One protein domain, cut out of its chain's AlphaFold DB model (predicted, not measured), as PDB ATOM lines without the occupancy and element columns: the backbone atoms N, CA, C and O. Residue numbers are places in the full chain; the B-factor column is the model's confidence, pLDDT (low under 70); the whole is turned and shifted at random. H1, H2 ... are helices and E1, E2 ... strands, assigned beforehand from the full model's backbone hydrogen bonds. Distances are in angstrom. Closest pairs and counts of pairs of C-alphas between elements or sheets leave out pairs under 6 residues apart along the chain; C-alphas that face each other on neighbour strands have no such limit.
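AT A GLANCE: This is residues 139 to 274 of the 797 residues of an uncharacterized protein of Romboutsia weinsteinii (UniProt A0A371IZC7). A strongly twisted sheet of five strands forms a slab between helices: H1 and H3 cover one face, H2 packs on the other, and the last helix, H4, lies off the sheet and packs on H1. The printed part has 136 residues, with four named helices and five named strands in the order H1 E1 E2 E3 H2 E4 E5 H3 H4. The sheet is mixed, in the order E1 E2 E3 E4 E5, and the class is mixed, helices and strands. The whole is compact and rounded, with a radius of gyration of the C-alphas of 14.0 A and spans of 36 by 34 by 25 A.

IN THESE COORDINATES: H1, residues 142 to 154, begins at C-alpha 142 (26.875, 34.684, 32.548) and is 18.9 A long. E1 is residues 159 to 163; E2, residues 166 to 173, bends by 83 degrees at residue 169. E3, residues 177 to 183, is 19.2 A long. H2 is residues 191 to 202, 16.3 A. E4, residues 207 to 215, is the longest strand, 23.9 A; E5 is residues 227 to 232. H3, residues 238 to 256, is the longest helix, 26.3 A. H4, residues 266 to 274, ends at C-alpha 274 (34.326, 31.614, 27.763).

HOW THE PARTS SIT: E1, E2 and E3 form a meander, each strand the antiparallel neighbour of the one before, and both successive pairs are hairpins. N 159 and O 171 are 2.9 A apart, and N 172 and O 178 are 2.9 A apart, within hydrogen-bond range. E3, H2 and E4 form a strand-helix-strand unit, two parallel neighbour strands with a helix between, with a right-handed crossover; N 181 and O 211 are 2.9 A apart. E4 and E5 are parallel, with N 212 and O 228 2.8 A apart. The sheet and its helices make three layers: H1 and H3 are on the same face, H2 on the opposite face. H1 runs along the strands at a height over the sheet of 9.2 A, and H3 does so at 8.6 A. H1 and H3 touch at a steep tilt of 50 degrees, the C-alphas of Ile 147 and Val 245 being closest at 6.4 A; H3 does this with residues 241 to 245 alone. H4, not on the sheet, touches H1, closest at the C-alphas of Leu 145 and Ala 272, 5.2 A. Every O i to N i+4 pair is within hydrogen-bond range in H2, H3 and H4; in H1, 8 of 9 are.

THE WHOLE: The C-alphas of Lys 205 and Asp 266 are the two farthest apart, 37.7 A. The printed part has no cut, and its long link joins E4 to E5. The mean pLDDT of the printed part is 85.0; residues 139 to 140, 165, 234 to 236 and 273 to 274 are under 70.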
ATOM      1  N   ASN A 139      32.709  30.799  39.586       53.84
ATOM      2  CA  ASN A 139      31.308  30.870  40.075       53.84
ATOM      3  C   ASN A 139      30.452  32.087  39.669       53.84
ATOM      4  O   ASN A 139      29.284  32.137  40.049       53.84
ATOM      5  N   THR A 140      30.959  33.001  38.844       66.44
ATOM      6  CA  THR A 140      30.197  34.166  38.361       66.44
ATOM      7  C   THR A 140      29.148  33.798  37.295       66.44
ATOM      8  O   THR A 140      29.397  32.949  36.426       66.44
ATOM      9  N   SER A 141      27.959  34.416  37.354       74.12
ATOM     10  CA  SER A 141      26.887  34.177  36.373       74.12
ATOM     11  C   SER A 141      27.252  34.718  34.979       74.12
ATOM     12  O   SER A 141      28.110  35.585  34.842       74.12
ATOM     13  N   LYS A 142      26.614  34.201  33.917       78.56
ATOM     14  CA  LYS A 142      26.875  34.684  32.548       78.56
ATOM     15  C   LYS A 142      26.492  36.160  32.402       78.56
ATOM     16  O   LYS A 142      27.280  36.928  31.873       78.56
ATOM     17  N   VAL A 143      25.323  36.546  32.918       82.94
ATOM     18  CA  VAL A 143      24.809  37.922  32.843       82.94
ATOM     19  C   VAL A 143      25.732  38.888  33.584       82.94
ATOM     20  O   VAL A 143      26.140  39.895  33.017       82.94
ATOM     21  N   GLU A 144      26.165  38.530  34.793       85.94
ATOM     22  CA  GLU A 144      27.126  39.320  35.573       85.94
ATOM     23  C   GLU A 144      28.456  39.517  34.824       85.94
ATOM     24  O   GLU A 144      28.995  40.621  34.796       85.94
ATOM     25  N   LEU A 145      28.971  38.473  34.159       83.62
ATOM     26  CA  LEU A 145      30.177  38.583  33.330       83.62
ATOM     27  C   LEU A 145      29.974  39.464  32.103       83.62
ATOM     28  O   LEU A 145      30.872  40.227  31.763       83.62
ATOM     29  N   SER A 146      28.824  39.382  31.439       87.69
ATOM     30  CA  SER A 146      28.530  40.237  30.288       87.69
ATOM     31  C   SER A 146      28.457  41.703  30.664       87.69
ATOM     32  O   SER A 146      29.061  42.521  29.976       87.69
ATOM     33  N   ILE A 147      27.787  42.026  31.774       90.50
ATOM     34  CA  ILE A 147      27.747  43.393  32.299       90.50
ATOM     35  C   ILE A 147      29.172  43.838  32.656       90.50
ATOM     36  O   ILE A 147      29.599  44.915  32.247       90.50
ATOM     37  N   PHE A 148      29.947  42.987  33.338       88.56
ATOM     38  CA  PHE A 148      31.334  43.288  33.694       88.56
ATOM     39  C   PHE A 148      32.205  43.583  32.471       88.56
ATOM     40  O   PHE A 148      32.874  44.609  32.451       88.56
ATOM     41  N   PHE A 149      32.204  42.724  31.448       86.19
ATOM     42  CA  PHE A 149      33.045  42.927  30.267       86.19
ATOM     43  C   PHE A 149      32.592  44.125  29.429       86.19
ATOM     44  O   PHE A 149      33.444  44.874  28.949       86.19
ATOM     45  N   ALA A 150      31.280  44.346  29.297       90.00
ATOM     46  CA  ALA A 150      30.740  45.508  28.599       90.00
ATOM     47  C   ALA A 150      31.187  46.814  29.265       90.00
ATOM     48  O   ALA A 150      31.736  47.690  28.602       90.00
ATOM     49  N   ILE A 151      31.042  46.911  30.589       89.50
ATOM     50  CA  ILE A 151      31.473  48.091  31.342       89.50
ATOM     51  C   ILE A 151      32.999  48.208  31.350       89.50
ATOM     52  O   ILE A 151      33.510  49.296  31.129       89.50
ATOM     53  N   ASN A 152      33.746  47.114  31.535       86.06
ATOM     54  CA  ASN A 152      35.213  47.141  31.556       86.06
ATOM     55  C   ASN A 152      35.817  47.604  30.217       86.06
ATOM     56  O   ASN A 152      36.893  48.190  30.198       86.06
ATOM     57  N   THR A 153      35.104  47.409  29.105       83.75
ATOM     58  CA  THR A 153      35.524  47.922  27.790       83.75
ATOM     59  C   THR A 153      35.502  49.453  27.738       83.75
ATOM     60  O   THR A 153      36.291  50.060  27.020       83.75
ATOM     61  N   ILE A 154      34.615  50.074  28.517       86.75
ATOM     62  CA  ILE A 154      34.390  51.523  28.553       86.75
ATOM     63  C   ILE A 154      35.168  52.161  29.710       86.75
ATOM     64  O   ILE A 154      35.766  53.220  29.550       86.75
ATOM     65  N   ILE A 155      35.175  51.493  30.865       85.19
ATOM     66  CA  ILE A 155      35.812  51.917  32.113       85.19
ATOM     67  C   ILE A 155      36.751  50.787  32.582       85.19
ATOM     68  O   ILE A 155      36.333  49.918  33.361       85.19
ATOM     69  N   PRO A 156      38.009  50.742  32.103       79.31
ATOM     70  CA  PRO A 156      38.944  49.634  32.345       79.31
ATOM     71  C   PRO A 156      39.272  49.357  33.818       79.31
ATOM     72  O   PRO A 156      39.660  48.241  34.171       79.31
ATOM     73  N   GLU A 157      39.100  50.345  34.696       79.12
ATOM     74  CA  GLU A 157      39.312  50.235  36.141       79.12
ATOM     75  C   GLU A 157      38.217  49.420  36.851       79.12
ATOM     76  O   GLU A 157      38.351  49.092  38.037       79.12
ATOM     77  N   THR A 158      37.143  49.071  36.139       81.38
ATOM     78  CA  THR A 158      36.057  48.223  36.635       81.38
ATOM     79  C   THR A 158      36.601  46.891  37.139       81.38
ATOM     80  O   THR A 158      37.295  46.163  36.427       81.38
ATOM     81  N   CYS A 159      36.269  46.542  38.377       78.75
ATOM     82  CA  CYS A 159      36.804  45.369  39.057       78.75
ATOM     83  C   CYS A 159      35.745  44.694  39.936       78.75
ATOM     84  O   CYS A 159      34.614  45.155  40.039       78.75
ATOM     85  N   LYS A 160      36.121  43.599  40.600       76.69
ATOM     86  CA  LYS A 160      35.333  42.999  41.685       76.69
ATOM     87  C   LYS A 160      35.994  43.295  43.016       76.69
ATOM     88  O   LYS A 160      37.220  43.217  43.130       76.69
ATOM     89  N   LYS A 161      35.205  43.616  44.041       74.56
ATOM     90  CA  LYS A 161      35.744  43.987  45.355       74.56
ATOM     91  C   LYS A 161      34.857  43.496  46.488       74.56
ATOM     92  O   LYS A 161      33.635  43.583  46.427       74.56
ATOM     93  N   LYS A 162      35.493  43.033  47.568       76.31
ATOM     94  CA  LYS A 162      34.805  42.729  48.827       76.31
ATOM     95  C   LYS A 162      34.727  43.976  49.706       76.31
ATOM     96  O   LYS A 162      35.754  44.580  50.014       76.31
ATOM     97  N   ILE A 163      33.522  44.323  50.148       73.56
ATOM     98  CA  ILE A 163      33.231  45.396  51.100       73.56
ATOM     99  C   ILE A 163      32.802  44.744  52.420       73.56
ATOM    100  O   ILE A 163      31.822  44.005  52.471       73.56
ATOM    101  N   LYS A 164      33.587  44.947  53.489       71.12
ATOM    102  CA  LYS A 164      33.378  44.323  54.819       71.12
ATOM    103  C   LYS A 164      33.116  42.808  54.767       71.12
ATOM    104  O   LYS A 164      32.252  42.281  55.460       71.12
ATOM    105  N   GLY A 165      33.867  42.104  53.921       69.00
ATOM    106  CA  GLY A 165      33.773  40.649  53.766       69.00
ATOM    107  C   GLY A 165      32.653  40.160  52.843       69.00
ATOM    108  O   GLY A 165      32.638  38.972  52.528       69.00
ATOM    109  N   ARG A 166      31.769  41.042  52.351       73.31
ATOM    110  CA  ARG A 166      30.762  40.708  51.333       73.31
ATOM    111  C   ARG A 166      31.239  41.123  49.948       73.31
ATOM    112  O   ARG A 166      31.775  42.212  49.780       73.31
ATOM    113  N   GLU A 167      31.085  40.241  48.975       76.69
ATOM    114  CA  GLU A 167      31.467  40.499  47.586       76.69
ATOM    115  C   GLU A 167      30.407  41.355  46.890       76.69
ATOM    116  O   GLU A 167      29.217  41.101  47.056       76.69
ATOM    117  N   CYS A 168      30.852  42.388  46.177       83.25
ATOM    118  CA  CYS A 168      30.039  43.139  45.229       83.25
ATOM    119  C   CYS A 168      30.431  42.685  43.824       83.25
ATOM    120  O   CYS A 168      31.629  42.649  43.512       83.25
ATOM    121  N   ASP A 169      29.433  42.343  43.015       86.12
ATOM    122  CA  ASP A 169      29.606  41.688  41.719       86.12
ATOM    123  C   ASP A 169      30.482  42.512  40.775       86.12
ATOM    124  O   ASP A 169      31.397  41.982  40.147       86.12
ATOM    125  N   ILE A 170      30.234  43.822  40.707       89.38
ATOM    126  CA  ILE A 170      31.016  44.779  39.927       89.38
ATOM    127  C   ILE A 170      31.189  46.058  40.751       89.38
ATOM    128  O   ILE A 170      30.268  46.521  41.426       89.38
ATOM    129  N   VAL A 171      32.389  46.629  40.708       88.88
ATOM    130  CA  VAL A 171      32.739  47.889  41.359       88.88
ATOM    131  C   VAL A 171      33.526  48.764  40.397       88.88
ATOM    132  O   VAL A 171      34.549  48.336  39.857       88.88
ATOM    133  N   ILE A 172      33.081  50.008  40.242       89.00
ATOM    134  CA  ILE A 172      33.760  51.019  39.430       89.00
ATOM    135  C   ILE A 172      34.413  52.038  40.376       89.00
ATOM    136  O   ILE A 172      33.717  52.635  41.207       89.00
ATOM    137  N   PRO A 173      35.747  52.200  40.332       80.62
ATOM    138  CA  PRO A 173      36.458  53.079  41.249       80.62
ATOM    139  C   PRO A 173      36.585  54.507  40.693       80.62
ATOM    140  O   PRO A 173      37.558  54.819  40.015       80.62
ATOM    141  N   PHE A 174      35.637  55.379  41.041       80.00
ATOM    142  CA  PHE A 174      35.808  56.837  40.961       80.00
ATOM    143  C   PHE A 174      36.356  57.383  42.299       80.00
ATOM    144  O   PHE A 174      36.870  56.618  43.124       80.00
ATOM    145  N   ASP A 175      36.225  58.693  42.556       78.38
ATOM    146  CA  ASP A 175      36.522  59.311  43.864       78.38
ATOM    147  C   ASP A 175      35.777  58.612  45.016       78.38
ATOM    148  O   ASP A 175      36.305  58.427  46.121       78.38
ATOM    149  N   LYS A 176      34.558  58.149  44.723       84.12
ATOM    150  CA  LYS A 176      33.792  57.185  45.511       84.12
ATOM    151  C   LYS A 176      33.441  55.977  44.637       84.12
ATOM    152  O   LYS A 176      33.353  56.062  43.419       84.12
ATOM    153  N   LEU A 177      33.270  54.821  45.265       87.75
ATOM    154  CA  LEU A 177      32.971  53.554  44.607       87.75
ATOM    155  C   LEU A 177      31.507  53.511  44.161       87.75
ATOM    156  O   LEU A 177      30.607  53.758  44.966       87.75
ATOM    157  N   ILE A 178      31.290  53.083  42.923       92.25
ATOM    158  CA  ILE A 178      29.983  52.685  42.398       92.25
ATOM    159  C   ILE A 178      29.887  51.167  42.502       92.25
ATOM    160  O   ILE A 178      30.782  50.462  42.031       92.25
ATOM    161  N   GLY A 179      28.830  50.658  43.131       92.38
ATOM    162  CA  GLY A 179      28.532  49.227  43.170       92.38
ATOM    163  C   GLY A 179      27.472  48.858  42.146       92.38
ATOM    164  O   GLY A 179      26.479  49.565  42.020       92.38
ATOM    165  N   ILE A 180      27.649  47.736  41.455       94.44
ATOM    166  CA  ILE A 180      26.602  47.116  40.642       94.44
ATOM    167  C   ILE A 180      26.476  45.660  41.086       94.44
ATOM    168  O   ILE A 180      27.481  44.958  41.213       94.44
ATOM    169  N   GLN A 181      25.245  45.223  41.332       92.75
ATOM    170  CA  GLN A 181      24.930  43.860  41.741       92.75
ATOM    171  C   GLN A 181      23.774  43.315  40.907       92.75
ATOM    172  O   GLN A 181      22.760  43.990  40.726       92.75
ATOM    173  N   TYR A 182      23.956  42.115  40.369       91.69
ATOM    174  CA  TYR A 182      22.965  41.428  39.559       91.69
ATOM    175  C   TYR A 182      22.255  40.359  40.390       91.69
ATOM    176  O   TYR A 182      22.864  39.408  40.877       91.69
ATOM    177  N   ASP A 183      20.938  40.495  40.495       90.31
ATOM    178  CA  ASP A 183      20.099  39.684  41.359       90.31
ATOM    179  C   ASP A 183      19.255  38.711  40.543       90.31
ATOM    180  O   ASP A 183      18.161  39.038  40.075       90.31
ATOM    181  N   GLY A 184      19.758  37.487  40.398       84.69
ATOM    182  CA  GLY A 184      18.986  36.404  39.796       84.69
ATOM    183  C   GLY A 184      17.832  35.960  40.700       84.69
ATOM    184  O   GLY A 184      18.061  35.657  41.877       84.69
ATOM    185  N   HIS A 185      16.626  35.819  40.140       82.50
ATOM    186  CA  HIS A 185      15.399  35.479  40.870       82.50
ATOM    187  C   HIS A 185      15.593  34.249  41.758       82.50
ATOM    188  O   HIS A 185      15.283  34.275  42.944       82.50
ATOM    189  N   TYR A 186      16.213  33.189  41.238       76.81
ATOM    190  CA  TYR A 186      16.444  31.953  41.994       76.81
ATOM    191  C   TYR A 186      17.291  32.139  43.270       76.81
ATOM    192  O   TYR A 186      17.097  31.419  44.248       76.81
ATOM    193  N   PHE A 187      18.244  33.076  43.271       74.44
ATOM    194  CA  PHE A 187      19.196  33.258  44.375       74.44
ATOM    195  C   PHE A 187      18.786  34.369  45.349       74.44
ATOM    196  O   PHE A 187      19.141  34.303  46.528       74.44
ATOM    197  N   HIS A 188      18.016  35.353  44.885       82.00
ATOM    198  CA  HIS A 188      17.619  36.532  45.653       82.00
ATOM    199  C   HIS A 188      16.164  36.444  46.116       82.00
ATOM    200  O   HIS A 188      15.326  37.253  45.751       82.00
ATOM    201  N   GLN A 189      15.869  35.432  46.938       85.62
ATOM    202  CA  GLN A 189      14.542  35.207  47.537       85.62
ATOM    203  C   GLN A 189      14.407  35.769  48.963       85.62
ATOM    204  O   GLN A 189      13.325  35.749  49.538       85.62
ATOM    205  N   ASN A 190      15.505  36.241  49.565       86.75
ATOM    206  CA  ASN A 190      15.522  36.746  50.938       86.75
ATOM    207  C   ASN A 190      15.817  38.262  50.950       86.75
ATOM    208  O   ASN A 190      16.995  38.641  50.889       86.75
ATOM    209  N   PRO A 191      14.784  39.120  51.066       87.19
ATOM    210  CA  PRO A 191      14.957  40.571  51.032       87.19
ATOM    211  C   PRO A 191      15.739  41.108  52.237       87.19
ATOM    212  O   PRO A 191      16.504  42.055  52.087       87.19
ATOM    213  N   GLU A 192      15.664  40.483  53.418       85.25
ATOM    214  CA  GLU A 192      16.427  40.927  54.596       85.25
ATOM    215  C   GLU A 192      17.941  40.839  54.361       85.25
ATOM    216  O   GLU A 192      18.707  41.740  54.727       85.25
ATOM    217  N   LYS A 193      18.392  39.757  53.712       84.12
ATOM    218  CA  LYS A 193      19.803  39.561  53.364       84.12
ATOM    219  C   LYS A 193      20.273  40.593  52.334       84.12
ATOM    220  O   LYS A 193      21.376  41.130  52.486       84.12
ATOM    221  N   ASP A 194      19.436  40.876  51.337       86.75
ATOM    222  CA  ASP A 194      19.687  41.884  50.302       86.75
ATOM    223  C   ASP A 194      19.745  43.299  50.899       86.75
ATOM    224  O   ASP A 194      20.719  44.022  50.681       86.75
ATOM    225  N   ASN A 195      18.772  43.660  51.737       88.94
ATOM    226  CA  ASN A 195      18.712  44.939  52.448       88.94
ATOM    227  C   ASN A 195      19.907  45.121  53.388       88.94
ATOM    228  O   ASN A 195      20.479  46.209  53.491       88.94
ATOM    229  N   SER A 196      20.342  44.041  54.044       88.06
ATOM    230  CA  SER A 196      21.559  44.032  54.854       88.06
ATOM    231  C   SER A 196      22.802  44.365  54.021       88.06
ATOM    232  O   SER A 196      23.655  45.117  54.493       88.06
ATOM    233  N   PHE A 197      22.917  43.851  52.790       86.94
ATOM    234  CA  PHE A 197      24.026  44.209  51.902       86.94
ATOM    235  C   PHE A 197      23.950  45.676  51.466       86.94
ATOM    236  O   PHE A 197      24.950  46.378  51.607       86.94
ATOM    237  N   ASN A 198      22.774  46.158  51.044       90.94
ATOM    238  CA  ASN A 198      22.578  47.550  50.614       90.94
ATOM    239  C   ASN A 198      23.030  48.543  51.691       90.94
ATOM    240  O   ASN A 198      23.843  49.430  51.432       90.94
ATOM    241  N   LYS A 199      22.580  48.325  52.935       88.81
ATOM    242  CA  LYS A 199      22.951  49.147  54.097       88.81
ATOM    243  C   LYS A 199      24.451  49.085  54.392       88.81
ATOM    244  O   LYS A 199      25.039  50.091  54.775       88.81
ATOM    245  N   ILE A 200      25.087  47.920  54.240       87.25
ATOM    246  CA  ILE A 200      26.535  47.764  54.458       87.25
ATOM    247  C   ILE A 200      27.337  48.502  53.389       87.25
ATOM    248  O   ILE A 200      28.320  49.155  53.740       87.25
ATOM    249  N   PHE A 201      26.937  48.369  52.123       88.75
ATOM    250  CA  PHE A 201      27.623  48.984  50.998       88.75
ATOM    251  C   PHE A 201      27.520  50.507  51.098       88.75
ATOM    252  O   PHE A 201      28.542  51.152  51.275       88.75
ATOM    253  N   LEU A 202      26.302  51.059  51.126       89.31
ATOM    254  CA  LEU A 202      26.057  52.508  51.085       89.31
ATOM    255  C   LEU A 202      26.497  53.266  52.352       89.31
ATOM    256  O   LEU A 202      26.748  54.466  52.296       89.31
ATOM    257  N   LYS A 203      26.644  52.592  53.503       84.44
ATOM    258  CA  LYS A 203      27.170  53.213  54.738       84.44
ATOM    259  C   LYS A 203      28.694  53.403  54.718       84.44
ATOM    260  O   LYS A 203      29.254  54.010  55.634       84.44
ATOM    261  N   GLU A 204      29.405  52.846  53.741       75.12
ATOM    262  CA  GLU A 204      30.856  52.975  53.652       75.12
ATOM    263  C   GLU A 204      31.247  54.384  53.176       75.12
ATOM    264  O   GLU A 204      30.767  54.873  52.163       75.12
ATOM    265  N   LYS A 205      32.192  55.050  53.861       73.62
ATOM    266  CA  LYS A 205      32.596  56.436  53.521       73.62
ATOM    267  C   LYS A 205      33.180  56.590  52.107       73.62
ATOM    268  O   LYS A 205      33.426  57.707  51.664       73.62
ATOM    269  N   LYS A 206      33.456  55.468  51.437       74.44
ATOM    270  CA  LYS A 206      34.043  55.380  50.101       74.44
ATOM    271  C   LYS A 206      33.057  54.906  49.035       74.44
ATOM    272  O   LYS A 206      33.527  54.558  47.968       74.44
ATOM    273  N   THR A 207      31.755  54.827  49.286       80.00
ATOM    274  CA  THR A 207      30.755  54.442  48.270       80.00
ATOM    275  C   THR A 207      29.860  55.624  47.935       80.00
ATOM    276  O   THR A 207      29.549  56.411  48.828       80.00
ATOM    277  N   ASP A 208      29.468  55.762  46.671       85.12
ATOM    278  CA  ASP A 208      28.561  56.825  46.218       85.12
ATOM    279  C   ASP A 208      27.162  56.280  45.957       85.12
ATOM    280  O   ASP A 208      26.218  56.688  46.619       85.12
ATOM    281  N   ILE A 209      27.049  55.317  45.037       93.25
ATOM    282  CA  ILE A 209      25.778  54.744  44.591       93.25
ATOM    283  C   ILE A 209      25.876  53.217  44.493       93.25
ATOM    284  O   ILE A 209      26.958  52.654  44.277       93.25
ATOM    285  N   LEU A 210      24.734  52.548  44.634       94.56
ATOM    286  CA  LEU A 210      24.572  51.113  44.415       94.56
ATOM    287  C   LEU A 210      23.455  50.884  43.396       94.56
ATOM    288  O   LEU A 210      22.335  51.342  43.590       94.56
ATOM    289  N   ILE A 211      23.752  50.145  42.332       96.12
ATOM    290  CA  ILE A 211      22.799  49.784  41.282       96.12
ATOM    291  C   ILE A 211      22.478  48.290  41.410       96.12
ATOM    292  O   ILE A 211      23.373  47.445  41.348       96.12
ATOM    293  N   ARG A 212      21.201  47.951  41.593       94.88
ATOM    294  CA  ARG A 212      20.692  46.572  41.645       94.88
ATOM    295  C   ARG A 212      20.003  46.241  40.326       94.88
ATOM    296  O   ARG A 212      18.970  46.821  40.010       94.88
ATOM    297  N   VAL A 213      20.555  45.300  39.567       94.31
ATOM    298  CA  VAL A 213      19.929  44.758  38.354       94.31
ATOM    299  C   VAL A 213      19.114  43.529  38.756       94.31
ATOM    300  O   VAL A 213      19.692  42.474  38.994       94.31
ATOM    301  N   ARG A 214      17.789  43.657  38.879       92.94
ATOM    302  CA  ARG A 214      16.906  42.635  39.466       92.94
ATOM    303  C   ARG A 214      16.104  41.893  38.410       92.94
ATOM    304  O   ARG A 214      15.422  42.508  37.593       92.94
ATOM    305  N   GLU A 215      16.156  40.562  38.437       90.81
ATOM    306  CA  GLU A 215      15.271  39.752  37.601       90.81
ATOM    307  C   GLU A 215      13.807  39.857  38.048       90.81
ATOM    308  O   GLU A 215      13.505  39.924  39.244       90.81
ATOM    309  N   VAL A 216      12.887  39.805  37.079       85.06
ATOM    310  CA  VAL A 216      11.443  39.724  37.350       85.06
ATOM    311  C   VAL A 216      11.153  38.572  38.322       85.06
ATOM    312  O   VAL A 216      11.531  37.425  38.083       85.06
ATOM    313  N   GLY A 217      10.461  38.896  39.418       83.00
ATOM    314  CA  GLY A 217      10.097  37.965  40.488       83.00
ATOM    315  C   GLY A 217      10.988  38.038  41.731       83.00
ATOM    316  O   GLY A 217      10.687  37.373  42.722       83.00
ATOM    317  N   CYS A 218      12.097  38.784  41.719       86.56
ATOM    318  CA  CYS A 218      12.820  39.108  42.952       86.56
ATOM    319  C   CYS A 218      11.904  39.893  43.922       86.56
ATOM    320  O   CYS A 218      11.217  40.801  43.461       86.56
ATOM    321  N   PRO A 219      11.899  39.599  45.239       89.31
ATOM    322  CA  PRO A 219      11.141  40.373  46.221       89.31
ATOM    323  C   PRO A 219      11.586  41.838  46.272       89.31
ATOM    324  O   PRO A 219      12.748  42.144  45.976       89.31
ATOM    325  N   ASP A 220      10.687  42.715  46.708       89.94
ATOM    326  CA  ASP A 220      10.985  44.132  46.913       89.94
ATOM    327  C   ASP A 220      12.040  44.331  48.014       89.94
ATOM    328  O   ASP A 220      12.146  43.552  48.967       89.94
ATOM    329  N   ILE A 221      12.849  45.377  47.856       90.75
ATOM    330  CA  ILE A 221      13.923  45.767  48.779       90.75
ATOM    331  C   ILE A 221      13.659  47.173  49.315       90.75
ATOM    332  O   ILE A 221      12.934  47.945  48.694       90.75
ATOM    333  N   ASP A 222      14.241  47.497  50.471       89.19
ATOM    334  CA  ASP A 222      14.051  48.796  51.121       89.19
ATOM    335  C   ASP A 222      14.520  49.923  50.185       89.19
ATOM    336  O   ASP A 222      15.628  49.859  49.638       89.19
ATOM    337  N   GLU A 223      13.724  50.985  50.068       86.81
ATOM    338  CA  GLU A 223      14.166  52.225  49.436       86.81
ATOM    339  C   GLU A 223      15.244  52.884  50.307       86.81
ATOM    340  O   GLU A 223      15.052  53.146  51.498       86.81
ATOM    341  N   ILE A 224      16.418  53.115  49.721       88.75
ATOM    342  CA  ILE A 224      17.573  53.719  50.390       88.75
ATOM    343  C   ILE A 224      18.130  54.799  49.464       88.75
ATOM    344  O   ILE A 224      18.228  54.603  48.254       88.75
ATOM    345  N   GLU A 225      18.522  55.940  50.025       87.62
ATOM    346  CA  GLU A 225      19.174  57.011  49.268       87.62
ATOM    347  C   GLU A 225      20.420  56.481  48.529       87.62
ATOM    348  O   GLU A 225      21.233  55.759  49.112       87.62
ATOM    349  N   ASN A 226      20.579  56.854  47.254       90.56
ATOM    350  CA  ASN A 226      21.644  56.386  46.353       90.56
ATOM    351  C   ASN A 226      21.582  54.889  45.961       90.56
ATOM    352  O   ASN A 226      22.562  54.346  45.437       90.56
ATOM    353  N   LEU A 227      20.443  54.222  46.180       94.62
ATOM    354  CA  LEU A 227      20.129  52.902  45.626       94.62
ATOM    355  C   LEU A 227      19.271  53.046  44.360       94.62
ATOM    356  O   LEU A 227      18.185  53.610  44.412       94.62
ATOM    357  N   PHE A 228      19.722  52.475  43.245       94.81
ATOM    358  CA  PHE A 228      18.987  52.464  41.976       94.81
ATOM    359  C   PHE A 228      18.634  51.032  41.579       94.81
ATOM    360  O   PHE A 228      19.465  50.132  41.702       94.81
ATOM    361  N   ILE A 229      17.414  50.814  41.086       94.00
ATOM    362  CA  ILE A 229      16.924  49.489  40.691       94.00
ATOM    363  C   ILE A 229      16.660  49.474  39.186       94.00
ATOM    364  O   ILE A 229      15.920  50.306  38.669       94.00
ATOM    365  N   ILE A 230      17.247  48.499  38.494       94.06
ATOM    366  CA  ILE A 230      17.009  48.213  37.078       94.06
ATOM    367  C   ILE A 230      16.368  46.831  36.997       94.06
ATOM    368  O   ILE A 230      17.005  45.834  37.330       94.06
ATOM    369  N   ASN A 231      15.120  46.752  36.546       91.69
ATOM    370  CA  ASN A 231      14.435  45.471  36.371       91.69
ATOM    371  C   ASN A 231      14.779  44.844  35.015       91.69
ATOM    372  O   ASN A 231      14.884  45.546  34.011       91.69
ATOM    373  N   THR A 232      14.935  43.520  34.974       87.81
ATOM    374  CA  THR A 232      15.276  42.791  33.746       87.81
ATOM    375  C   THR A 232      14.611  41.416  33.654       87.81
ATOM    376  O   THR A 232      14.268  40.798  34.661       87.81
ATOM    377  N   GLU A 233      14.417  40.911  32.435       80.69
ATOM    378  CA  GLU A 233      13.974  39.532  32.205       80.69
ATOM    379  C   GLU A 233      15.132  38.532  32.410       80.69
ATOM    380  O   GLU A 233      16.288  38.875  32.157       80.69
ATOM    381  N   PRO A 234      14.857  37.264  32.781       66.31
ATOM    382  CA  PRO A 234      15.883  36.238  32.996       66.31
ATOM    383  C   PRO A 234      16.443  35.681  31.673       66.31
ATOM    384  O   PRO A 234      16.329  34.490  31.363       66.31
ATOM    385  N   LYS A 235      17.013  36.550  30.833       69.19
ATOM    386  CA  LYS A 235      17.520  36.219  29.495       69.19
ATOM    387  C   LYS A 235      18.858  36.910  29.227       69.19
ATOM    388  O   LYS A 235      19.110  38.028  29.647       69.19
ATOM    389  N   TYR A 236      19.719  36.210  28.493       69.88
ATOM    390  CA  TYR A 236      21.123  36.568  28.249       69.88
ATOM    391  C   TYR A 236      21.377  37.085  26.813       69.88
ATOM    392  O   TYR A 236      22.503  37.065  26.330       69.88
ATOM    393  N   ASN A 237      20.346  37.474  26.060       80.62
ATOM    394  CA  ASN A 237      20.580  37.930  24.684       80.62
ATOM    395  C   ASN A 237      21.285  39.302  24.657       80.62
ATOM    396  O   ASN A 237      21.271  40.056  25.634       80.62
ATOM    397  N   LYS A 238      21.932  39.598  23.529       85.25
ATOM    398  CA  LYS A 238      22.734  40.808  23.320       85.25
ATOM    399  C   LYS A 238      21.918  42.077  23.564       85.25
ATOM    400  O   LYS A 238      22.418  43.003  24.189       85.25
ATOM    401  N   GLU A 239      20.660  42.084  23.131       88.06
ATOM    402  CA  GLU A 239      19.751  43.226  23.241       88.06
ATOM    403  C   GLU A 239      19.409  43.554  24.700       88.06
ATOM    404  O   GLU A 239      19.401  44.720  25.089       88.06
ATOM    405  N   ILE A 240      19.172  42.537  25.535       88.25
ATOM    406  CA  ILE A 240      18.884  42.737  26.961       88.25
ATOM    407  C   ILE A 240      20.138  43.200  27.698       88.25
ATOM    408  O   ILE A 240      20.057  44.135  28.491       88.25
ATOM    409  N   ILE A 241      21.303  42.597  27.426       90.62
ATOM    410  CA  ILE A 241      22.563  43.050  28.034       90.62
ATOM    411  C   ILE A 241      22.858  44.502  27.638       90.62
ATOM    412  O   ILE A 241      23.205  45.294  28.509       90.62
ATOM    413  N   GLN A 242      22.671  44.861  26.365       93.38
ATOM    414  CA  GLN A 242      22.790  46.237  25.881       93.38
ATOM    415  C   GLN A 242      21.884  47.179  26.680       93.38
ATOM    416  O   GLN A 242      22.370  48.142  27.261       93.38
ATOM    417  N   SER A 243      20.596  46.848  26.809       92.94
ATOM    418  CA  SER A 243      19.642  47.658  27.573       92.94
ATOM    419  C   SER A 243      20.030  47.816  29.050       92.94
ATOM    420  O   SER A 243      19.927  48.912  29.598       92.94
ATOM    421  N   ILE A 244      20.513  46.751  29.700       93.94
ATOM    422  CA  ILE A 244      20.994  46.818  31.088       93.94
ATOM    423  C   ILE A 244      22.182  47.778  31.193       93.94
ATOM    424  O   ILE A 244      22.203  48.631  32.078       93.94
ATOM    425  N   VAL A 245      23.172  47.637  30.307       94.19
ATOM    426  CA  VAL A 245      24.388  48.457  30.332       94.19
ATOM    427  C   VAL A 245      24.062  49.918  30.034       94.19
ATOM    428  O   VAL A 245      24.574  50.789  30.728       94.19
ATOM    429  N   ASP A 246      23.166  50.200  29.089       94.31
ATOM    430  CA  ASP A 246      22.746  51.568  28.775       94.31
ATOM    431  C   ASP A 246      22.048  52.242  29.963       94.31
ATOM    432  O   ASP A 246      22.364  53.384  30.289       94.31
ATOM    433  N   ASN A 247      21.180  51.521  30.681       95.56
ATOM    434  CA  ASN A 247      20.552  52.036  31.902       95.56
ATOM    435  C   ASN A 247      21.580  52.291  33.017       95.56
ATOM    436  O   ASN A 247      21.513  53.312  33.701       95.56
ATOM    437  N   ILE A 248      22.560  51.394  33.185       95.44
ATOM    438  CA  ILE A 248      23.659  51.588  34.142       95.44
ATOM    439  C   ILE A 248      24.463  52.841  33.782       95.44
ATOM    440  O   ILE A 248      24.715  53.676  34.648       95.44
ATOM    441  N   LEU A 249      24.862  52.986  32.515       94.38
ATOM    442  CA  LEU A 249      25.642  54.136  32.067       94.38
ATOM    443  C   LEU A 249      24.847  55.433  32.137       94.38
ATOM    444  O   LEU A 249      25.437  56.451  32.463       94.38
ATOM    445  N   SER A 250      23.531  55.407  31.911       94.50
ATOM    446  CA  SER A 250      22.670  56.577  32.094       94.50
ATOM    447  C   SER A 250      22.769  57.117  33.521       94.50
ATOM    448  O   SER A 250      22.987  58.311  33.704       94.50
ATOM    449  N   ILE A 251      22.689  56.236  34.524       94.12
ATOM    450  CA  ILE A 251      22.812  56.617  35.940       94.12
ATOM    451  C   ILE A 251      24.216  57.168  36.232       94.12
ATOM    452  O   ILE A 251      24.364  58.160  36.942       94.12
ATOM    453  N   ILE A 252      25.260  56.532  35.689       92.25
ATOM    454  CA  ILE A 252      26.649  56.975  35.889       92.25
ATOM    455  C   ILE A 252      26.878  58.349  35.245       92.25
ATOM    456  O   ILE A 252      27.432  59.233  35.893       92.25
ATOM    457  N   ASN A 253      26.414  58.537  34.011       93.19
ATOM    458  CA  ASN A 253      26.529  59.781  33.256       93.19
ATOM    459  C   ASN A 253      25.841  60.943  33.965       93.19
ATOM    460  O   ASN A 253      26.454  61.990  34.139       93.19
ATOM    461  N   GLU A 254      24.613  60.737  34.443       91.00
ATOM    462  CA  GLU A 254      23.882  61.750  35.206       91.00
ATOM    463  C   GLU A 254      24.601  62.107  36.515       91.00
ATOM    464  O   GLU A 254      24.678  63.273  36.898       91.00
ATOM    465  N   ARG A 255      25.159  61.110  37.210       88.50
ATOM    466  CA  ARG A 255      25.759  61.309  38.534       88.50
ATOM    467  C   ARG A 255      27.148  61.946  38.495       88.50
ATOM    468  O   ARG A 255      27.498  62.658  39.436       88.50
ATOM    469  N   TYR A 256      27.935  61.654  37.463       87.75
ATOM    470  CA  TYR A 256      29.344  62.046  37.365       87.75
ATOM    471  C   TYR A 256      29.646  63.002  36.211       87.75
ATOM    472  O   TYR A 256      30.819  63.283  35.975       87.75
ATOM    473  N   ASP A 257      28.616  63.509  35.528       87.19
ATOM    474  CA  ASP A 257      28.748  64.419  34.383       87.19
ATOM    475  C   ASP A 257      29.663  63.831  33.289       87.19
ATOM    476  O   ASP A 257      30.633  64.438  32.833       87.19
ATOM    477  N   THR A 258      29.391  62.573  32.921       88.00
ATOM    478  CA  THR A 258      30.127  61.830  31.882       88.00
ATOM    479  C   THR A 258      29.248  61.536  30.667       88.00
ATOM    480  O   THR A 258      28.025  61.580  30.742       88.00
ATOM    481  N   GLU A 259      29.860  61.169  29.537       91.94
ATOM    482  CA  GLU A 259      29.149  60.848  28.285       91.94
ATOM    483  C   GLU A 259      29.458  59.429  27.776       91.94
ATOM    484  O   GLU A 259      29.676  59.191  26.585       91.94
ATOM    485  N   TYR A 260      29.508  58.447  28.678       91.06
ATOM    486  CA  TYR A 260      29.772  57.065  28.298       91.06
ATOM    487  C   TYR A 260      28.635  56.486  27.454       91.06
ATOM    488  O   TYR A 260      27.457  56.626  27.784       91.06
ATOM    489  N   LYS A 261      28.999  55.773  26.386       87.69
ATOM    490  CA  LYS A 261      28.077  55.017  25.529       87.69
ATOM    491  C   LYS A 261      28.573  53.590  25.388       87.69
ATOM    492  O   LYS A 261      29.779  53.372  25.268       87.69
ATOM    493  N   SER A 262      27.651  52.630  25.381       81.94
ATOM    494  CA  SER A 262      27.995  51.219  25.225       81.94
ATOM    495  C   SER A 262      27.611  50.670  23.861       81.94
ATOM    496  O   SER A 262      26.587  51.036  23.292       81.94
ATOM    497  N   ILE A 263      28.442  49.762  23.350       86.12
ATOM    498  CA  ILE A 263      28.095  48.862  22.251       86.12
ATOM    499  C   ILE A 263      28.479  47.459  22.709       86.12
ATOM    500  O   ILE A 263      29.653  47.088  22.732       86.12
ATOM    501  N   VAL A 264      27.485  46.675  23.103       87.12
ATOM    502  CA  VAL A 264      27.646  45.270  23.461       87.12
ATOM    503  C   VAL A 264      27.768  44.473  22.167       87.12
ATOM    504  O   VAL A 264      26.806  44.325  21.418       87.12
ATOM    505  N   THR A 265      28.966  43.970  21.875       86.19
ATOM    506  CA  THR A 265      29.254  43.157  20.685       86.19
ATOM    507  C   THR A 265      29.087  41.664  20.970       86.19
ATOM    508  O   THR A 265      29.127  41.228  22.122       86.19
ATOM    509  N   ASP A 266      28.941  40.854  19.918       81.06
ATOM    510  CA  ASP A 266      28.918  39.390  20.059       81.06
ATOM    511  C   ASP A 266      30.235  38.858  20.647       81.06
ATOM    512  O   ASP A 266      30.224  37.908  21.422       81.06
ATOM    513  N   GLU A 267      31.356  39.542  20.399       79.94
ATOM    514  CA  GLU A 267      32.655  39.223  21.000       79.94
ATOM    515  C   GLU A 267      32.648  39.360  22.530       79.94
ATOM    516  O   GLU A 267      33.213  38.517  23.228       79.94
ATOM    517  N   ILE A 268      31.980  40.386  23.074       80.50
ATOM    518  CA  ILE A 268      31.831  40.577  24.528       80.50
ATOM    519  C   ILE A 268      30.977  39.453  25.123       80.50
ATOM    520  O   ILE A 268      31.321  38.889  26.168       80.50
ATOM    521  N   ILE A 269      29.886  39.093  24.443       80.25
ATOM    522  CA  ILE A 269      29.010  37.985  24.837       80.25
ATOM    523  C   ILE A 269      29.774  36.653  24.805       80.25
ATOM    524  O   ILE A 269      29.687  35.869  25.754       80.25
ATOM    525  N   ASP A 270      30.574  36.409  23.771       71.94
ATOM    526  CA  ASP A 270      31.399  35.209  23.640       71.94
ATOM    527  C   ASP A 270      32.516  35.159  24.686       71.94
ATOM    528  O   ASP A 270      32.787  34.099  25.264       71.94
ATOM    529  N   ARG A 271      33.137  36.299  25.002       74.44
ATOM    530  CA  ARG A 271      34.134  36.413  26.075       74.44
ATOM    531  C   ARG A 271      33.525  36.091  27.436       74.44
ATOM    532  O   ARG A 271      34.102  35.305  28.187       74.44
ATOM    533  N   ALA A 272      32.331  36.608  27.728       73.44
ATOM    534  CA  ALA A 272      31.583  36.280  28.941       73.44
ATOM    535  C   ALA A 272      31.240  34.784  29.036       73.44
ATOM    536  O   ALA A 272      31.392  34.174  30.099       73.44
ATOM    537  N   ILE A 273      30.853  34.162  27.917       65.62
ATOM    538  CA  ILE A 273      30.613  32.717  27.828       65.62
ATOM    539  C   ILE A 273      31.890  31.932  28.150       65.62
ATOM    540  O   ILE A 273      31.824  31.003  28.956       65.62
ATOM    541  N   LYS A 274      33.034  32.297  27.558       61.88
ATOM    542  CA  LYS A 274      34.326  31.614  27.763       61.88
ATOM    543  C   LYS A 274      34.845  31.763  29.197       61.88
ATOM    544  O   LYS A 274      35.255  30.771  29.798       61.88
TER     545      LYS A 274